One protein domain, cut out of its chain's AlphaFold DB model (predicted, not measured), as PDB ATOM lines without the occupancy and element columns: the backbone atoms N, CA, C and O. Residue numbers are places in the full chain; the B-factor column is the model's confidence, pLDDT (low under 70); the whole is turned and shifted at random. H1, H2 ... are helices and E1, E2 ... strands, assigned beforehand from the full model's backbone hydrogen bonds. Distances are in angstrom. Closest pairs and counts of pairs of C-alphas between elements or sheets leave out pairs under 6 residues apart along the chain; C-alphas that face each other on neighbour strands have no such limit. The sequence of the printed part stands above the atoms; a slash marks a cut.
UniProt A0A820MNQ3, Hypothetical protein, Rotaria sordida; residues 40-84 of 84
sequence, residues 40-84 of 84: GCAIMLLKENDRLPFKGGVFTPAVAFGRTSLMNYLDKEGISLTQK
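Overview. This is residues 40 to 84 of the 84 residues of the protein "Hypothetical protein" of Rotaria sordida (UniProt A0A820MNQ3). An elongated run of three short helices and a strand, with H1 and H2 near each other towards one end, joined by a wide loop, residues 48 to 60, and H3 leading from them to E1 at the other end. Within that loop, residues 55 to 60 stick out. The printed part has 45 residues with three named helices and one named strand, in the order H1, H2, H3, E1, and is mostly helix. It is only just loose, close to compact, with a radius of gyration of the C-alphas of 11.4 A, and spans 36 by 20 by 13 A.

Arrangement. H1, residues 40 to 47, and H2, residues 61 to 65, are close but not clearly touching; their closest C-alphas, those of Met 44 and Phe 65, are 7.5 A apart. H1 touches H3, residues 70 to 76, with the C-alphas of Gly 40 and Leu 70 closest at 6.4 A. H1 and H3 run opposite ways at a steep tilt of 61 degrees. H2 and H3 meet only through their link. E1, residues 80 to 83, pairs with no named strand; its closest C-alpha pair with H3 is Leu 74 and Ser 80, 6.9 A apart. H1 and E1 are apart, as are H2 and E1. In H1, H2 and H3 every O i to N i+4 pair is within hydrogen-bond range.

Along the chain. H1 begins at C-alpha 40, at (20.767, -33.765, -165.552), and is 10.5 A long from first to last C-alpha. H2 measures 5.7 A and H3 10.0 A. E1 measures 10.2 A and ends at C-alpha 83, at (4.660, -43.601, -154.592).

Size, cuts and confidence. The C-alphas of Lys 55 and Lys 84, the two farthest apart, are 37.3 A from each other. The printed part has no cut and ends at the chain's last residue. The link from H1 to H2 is long, with 13 residues; those from H2 to H3 and from H3 to E1 are tight. The mean pLDDT of the printed part is 94.4, and no printed residue is under 70.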
ATOM      1  N   GLY A  40      22.184 -33.844-165.199       97.75
ATOM      2  CA  GLY A  40      20.767 -33.765-165.552       97.75
ATOM      3  C   GLY A  40      20.273 -32.318-165.585       97.75
ATOM      4  O   GLY A  40      19.714 -31.883-166.590       97.75
ATOM      5  N   CYS A  41      20.573 -31.533-164.548       97.31
ATOM      6  CA  CYS A  41      20.270 -30.101-164.500       97.31
ATOM      7  C   CYS A  41      20.886 -29.335-165.680       97.31
ATOM      8  O   CYS A  41      20.189 -28.563-166.339       97.31
ATOM      9  N   ALA A  42      22.167 -29.563-165.989       97.94
ATOM     10  CA  ALA A  42      22.842 -28.905-167.107       97.94
ATOM     11  C   ALA A  42      22.214 -29.269-168.467       97.94
ATOM     12  O   ALA A  42      22.007 -28.393-169.308       97.94
ATOM     13  N   ILE A  43      21.854 -30.540-168.672       97.94
ATOM     14  CA  ILE A  43      21.178 -31.004-169.891       97.94
ATOM     15  C   ILE A  43      19.814 -30.324-170.039       97.94
ATOM     16  O   ILE A  43      19.501 -29.864-171.136       97.94
ATOM     17  N   MET A  44      19.022 -30.223-168.965       97.06
ATOM     18  CA  MET A  44      17.720 -29.544-168.997       97.06
ATOM     19  C   MET A  44      17.874 -28.059-169.333       97.06
ATOM     20  O   MET A  44      17.171 -27.552-170.201       97.06
ATOM     21  N   LEU A  45      18.837 -27.374-168.709       94.88
ATOM     22  CA  LEU A  45      19.110 -25.965-168.998       94.88
ATOM     23  C   LEU A  45      19.577 -25.734-170.438       94.88
ATOM     24  O   LEU A  45      19.280 -24.690-171.003       94.88
ATOM     25  N   LEU A  46      20.302 -26.679-171.044       96.31
ATOM     26  CA  LEU A  46      20.777 -26.538-172.420       96.31
ATOM     27  C   LEU A  46      19.693 -26.891-173.449       96.31
ATOM     28  O   LEU A  46      19.514 -26.161-174.423       96.31
ATOM     29  N   LYS A  47      18.992 -28.013-173.249       96.81
ATOM     30  CA  LYS A  47      18.094 -28.615-174.248       96.81
ATOM     31  C   LYS A  47      16.622 -28.252-174.077       96.81
ATOM     32  O   LYS A  47      15.884 -28.336-175.049       96.81
ATOM     33  N   GLU A  48      16.205 -27.868-172.875       95.50
ATOM     34  CA  GLU A  48      14.814 -27.542-172.529       95.50
ATOM     35  C   GLU A  48      14.699 -26.119-171.954       95.50
ATOM     36  O   GLU A  48      13.861 -25.842-171.096       95.50
ATOM     37  N   ASN A  49      15.569 -25.197-172.391       92.56
ATOM     38  CA  ASN A  49      15.570 -23.813-171.901       92.56
ATOM     39  C   ASN A  49      14.254 -23.066-172.172       92.56
ATOM     40  O   ASN A  49      13.915 -22.134-171.448       92.56
ATOM     41  N   ASP A  50      13.499 -23.495-173.179       93.88
ATOM     42  CA  ASP A  50      12.179 -22.986-173.541       93.88
ATOM     43  C   ASP A  50      11.125 -23.284-172.465       93.88
ATOM     44  O   ASP A  50      10.103 -22.604-172.393       93.88
ATOM     45  N   ARG A  51      11.390 -24.267-171.596       93.94
ATOM     46  CA  ARG A  51      10.526 -24.632-170.468       93.94
ATOM     47  C   ARG A  51      10.781 -23.796-169.217       93.94
ATOM     48  O   ARG A  51      10.003 -23.890-168.262       93.94
ATOM     49  N   LEU A  52      11.832 -22.973-169.210       93.38
ATOM     50  CA  LEU A  52      12.071 -22.016-168.134       93.38
ATOM     51  C   LEU A  52      10.990 -20.924-168.155       93.38
ATOM     52  O   LEU A  52      10.603 -20.449-169.223       93.38
ATOM     53  N   PRO A  53      10.500 -20.483-166.985       88.31
ATOM     54  CA  PRO A  53       9.373 -19.554-166.922       88.31
ATOM     55  C   PRO A  53       9.706 -18.151-167.445       88.31
ATOM     56  O   PRO A  53       8.813 -17.461-167.932       88.31
ATOM     57  N   PHE A  54      10.970 -17.724-167.356       87.88
ATOM     58  CA  PHE A  54      11.431 -16.405-167.791       87.88
ATOM     59  C   PHE A  54      12.827 -16.497-168.422       87.88
ATOM     60  O   PHE A  54      13.597 -17.416-168.133       87.88
ATOM     61  N   LYS A  55      13.182 -15.521-169.267       85.88
ATOM     62  CA  LYS A  55      14.516 -15.430-169.879       85.88
ATOM     63  C   LYS A  55      15.512 -14.795-168.901       85.88
ATOM     64  O   LYS A  55      15.657 -13.578-168.866       85.88
ATOM     65  N   GLY A  56      16.209 -15.640-168.142       86.44
ATOM     66  CA  GLY A  56      17.279 -15.241-167.220       86.44
ATOM     67  C   GLY A  56      16.815 -14.965-165.785       86.44
ATOM     68  O   GLY A  56      15.624 -14.984-165.486       86.44
ATOM     69  N   GLY A  57      17.784 -14.732-164.895       91.62
ATOM     70  CA  GLY A  57      17.574 -14.593-163.449       91.62
ATOM     71  C   GLY A  57      18.067 -15.806-162.656       91.62
ATOM     72  O   GLY A  57      18.768 -16.669-163.185       91.62
ATOM     73  N   VAL A  58      17.714 -15.854-161.371       94.06
ATOM     74  CA  VAL A  58      18.032 -16.970-160.468       94.06
ATOM     75  C   VAL A  58      16.748 -17.728-160.164       94.06
ATOM     76  O   VAL A  58      15.762 -17.139-159.725       94.06
ATOM     77  N   PHE A  59      16.770 -19.039-160.386       94.06
ATOM     78  CA  PHE A  59      15.616 -19.910-160.196       94.06
ATOM     79  C   PHE A  59      15.884 -20.917-159.086       94.06
ATOM     80  O   PHE A  59      16.978 -21.469-158.979       94.06
ATOM     81  N   THR A  60      14.858 -21.207-158.291       95.50
ATOM     82  CA  THR A  60      14.884 -22.388-157.428       95.50
ATOM     83  C   THR A  60      14.711 -23.650-158.284       95.50
ATOM     84  O   THR A  60      14.036 -23.593-159.319       95.50
ATOM     85  N   PRO A  61      15.259 -24.809-157.872       94.44
ATOM     86  CA  PRO A  61      15.149 -26.050-158.644       94.44
ATOM     87  C   PRO A  61      13.705 -26.436-158.983       94.44
ATOM     88  O   PRO A  61      13.426 -26.844-160.107       94.44
ATOM     89  N   ALA A  62      12.770 -26.242-158.046       94.06
ATOM     90  CA  ALA A  62      11.352 -26.528-158.266       94.06
ATOM     91  C   ALA A  62      10.768 -25.720-159.437       94.06
ATOM     92  O   ALA A  62       9.994 -26.245-160.233       94.06
ATOM     93  N   VAL A  63      11.169 -24.455-159.570       94.56
ATOM     94  CA  VAL A  63      10.709 -23.567-160.644       94.56
ATOM     95  C   VAL A  63      11.442 -23.856-161.956       94.56
ATOM     96  O   VAL A  63      10.809 -23.882-163.008       94.56
ATOM     97  N   ALA A  64      12.754 -24.094-161.903       95.25
ATOM     98  CA  ALA A  64      13.570 -24.351-163.089       95.25
ATOM     99  C   ALA A  64      13.244 -25.694-163.760       95.25
ATOM    100  O   ALA A  64      13.228 -25.781-164.984       95.25
ATOM    101  N   PHE A  65      12.985 -26.736-162.965       95.94
ATOM    102  CA  PHE A  65      12.867 -28.114-163.452       95.94
ATOM    103  C   PHE A  65      11.462 -28.705-163.322       95.94
ATOM    104  O   PHE A  65      11.200 -29.774-163.858       95.94
ATOM    105  N   GLY A  66      10.521 -28.017-162.665       94.44
ATOM    106  CA  GLY A  66       9.167 -28.542-162.449       94.44
ATOM    107  C   GLY A  66       8.378 -28.818-163.735       94.44
ATOM    108  O   GLY A  66       7.416 -29.578-163.712       94.44
ATOM    109  N   ARG A  67       8.780 -28.216-164.861       94.69
ATOM    110  CA  ARG A  67       8.179 -28.438-166.187       94.69
ATOM    111  C   ARG A  67       9.089 -29.202-167.151       94.69
ATOM    112  O   ARG A  67       8.705 -29.381-168.302       94.69
ATOM    113  N   THR A  68      10.280 -29.616-166.722       96.81
ATOM    114  CA  THR A  68      11.254 -30.287-167.591       96.81
ATOM    115  C   THR A  68      11.103 -31.805-167.535       96.81
ATOM    116  O   THR A  68      10.353 -32.346-166.722       96.81
ATOM    117  N   SER A  69      11.821 -32.525-168.398       97.06
ATOM    118  CA  SER A  69      11.853 -33.992-168.369       97.06
ATOM    119  C   SER A  69      12.859 -34.574-167.365       97.06
ATOM    120  O   SER A  69      13.182 -35.761-167.439       97.06
ATOM    121  N   LEU A  70      13.328 -33.772-166.394       97.38
ATOM    122  CA  LEU A  70      14.394 -34.158-165.465       97.38
ATOM    123  C   LEU A  70      14.094 -35.478-164.749       97.38
ATOM    124  O   LEU A  70      14.951 -36.350-164.725       97.38
ATOM    125  N   MET A  71      12.878 -35.670-164.230       95.56
ATOM    126  CA  MET A  71      12.526 -36.918-163.535       95.56
ATOM    127  C   MET A  71      12.637 -38.154-164.437       95.56
ATOM    128  O   MET A  71      13.106 -39.190-163.982       95.56
ATOM    129  N   ASN A  72      12.296 -38.038-165.726       96.69
ATOM    130  CA  ASN A  72      12.434 -39.141-166.682       96.69
ATOM    131  C   ASN A  72      13.903 -39.441-167.003       96.69
ATOM    132  O   ASN A  72      14.252 -40.579-167.302       96.69
ATOM    133  N   TYR A  73      14.757 -38.414-167.005       97.56
ATOM    134  CA  TYR A  73      16.200 -38.589-167.145       97.56
ATOM    135  C   TYR A  73      16.776 -39.301-165.917       97.56
ATOM    136  O   TYR A  73      17.482 -40.289-166.065       97.56
ATOM    137  N   LEU A  74      16.424 -38.841-164.714       96.94
ATOM    138  CA  LEU A  74      16.902 -39.425-163.460       96.94
ATOM    139  C   LEU A  74      16.505 -40.898-163.320       96.94
ATOM    140  O   LEU A  74      17.352 -41.708-162.958       96.94
ATOM    141  N   ASP A  75      15.274 -41.252-163.695       96.81
ATOM    142  CA  ASP A  75      14.798 -42.638-163.676       96.81
ATOM    143  C   ASP A  75      15.647 -43.551-164.579       96.81
ATOM    144  O   ASP A  75      16.096 -44.617-164.157       96.81
ATOM    145  N   LYS A  76      15.983 -43.083-165.791       97.31
ATOM    146  CA  LYS A  76      16.866 -43.806-166.726       97.31
ATOM    147  C   LYS A  76      18.293 -43.974-166.208       97.31
ATOM    148  O   LYS A  76      18.920 -44.986-166.500       97.31
ATOM    149  N   GLU A  77      18.788 -43.004-165.447       96.75
ATOM    150  CA  GLU A  77      20.123 -43.029-164.836       96.75
ATOM    151  C   GLU A  77      20.143 -43.748-163.469       96.75
ATOM    152  O   GLU A  77      21.157 -43.743-162.773       96.75
ATOM    153  N   GLY A  78      19.037 -44.392-163.073       95.25
ATOM    154  CA  GLY A  78      18.968 -45.232-161.874       95.25
ATOM    155  C   GLY A  78      18.594 -44.499-160.584       95.25
ATOM    156  O   GLY A  78      18.820 -45.038-159.499       95.25
ATOM    157  N   ILE A  79      18.023 -43.294-160.676       96.56
ATOM    158  CA  ILE A  79      17.419 -42.567-159.551       96.56
ATOM    159  C   ILE A  79      15.896 -42.589-159.717       96.56
ATOM    160  O   ILE A  79      15.338 -41.846-160.520       96.56
ATOM    161  N   SER A  80      15.216 -43.418-158.929       95.88
ATOM    162  CA  SER A  80      13.783 -43.696-159.085       95.88
ATOM    163  C   SER A  80      12.968 -43.099-157.941       95.88
ATOM    164  O   SER A  80      13.303 -43.275-156.768       95.88
ATOM    165  N   LEU A  81      11.854 -42.443-158.278       94.81
ATOM    166  CA  LEU A  81      10.857 -41.956-157.325       94.81
ATOM    167  C   LEU A  81       9.572 -42.773-157.468       94.81
ATOM    168  O   LEU A  81       8.906 -42.725-158.499       94.81
ATOM    169  N   THR A  82       9.193 -43.486-156.412       94.69
ATOM    170  CA  THR A  82       7.966 -44.294-156.372       94.69
ATOM    171  C   THR A  82       7.006 -43.763-155.316       94.69
ATOM    172  O   THR A  82       7.427 -43.264-154.275       94.69
ATOM    173  N   GLN A  83       5.705 -43.850-155.582       89.88
ATOM    174  CA  GLN A  83       4.660 -43.601-154.592       89.88
ATOM    175  C   GLN A  83       4.115 -44.949-154.111       89.88
ATOM    176  O   GLN A  83       3.866 -45.833-154.932       89.88
ATOM    177  N   LYS A  84       3.958 -45.101-152.796       78.06
ATOM    178  CA  LYS A  84       3.392 -46.281-152.138       78.06
ATOM    179  C   LYS A  84       2.087 -45.949-151.434       78.06
ATOM    180  O   LYS A  84       1.953 -44.802-150.946       78.06
TER     181      LYS A  84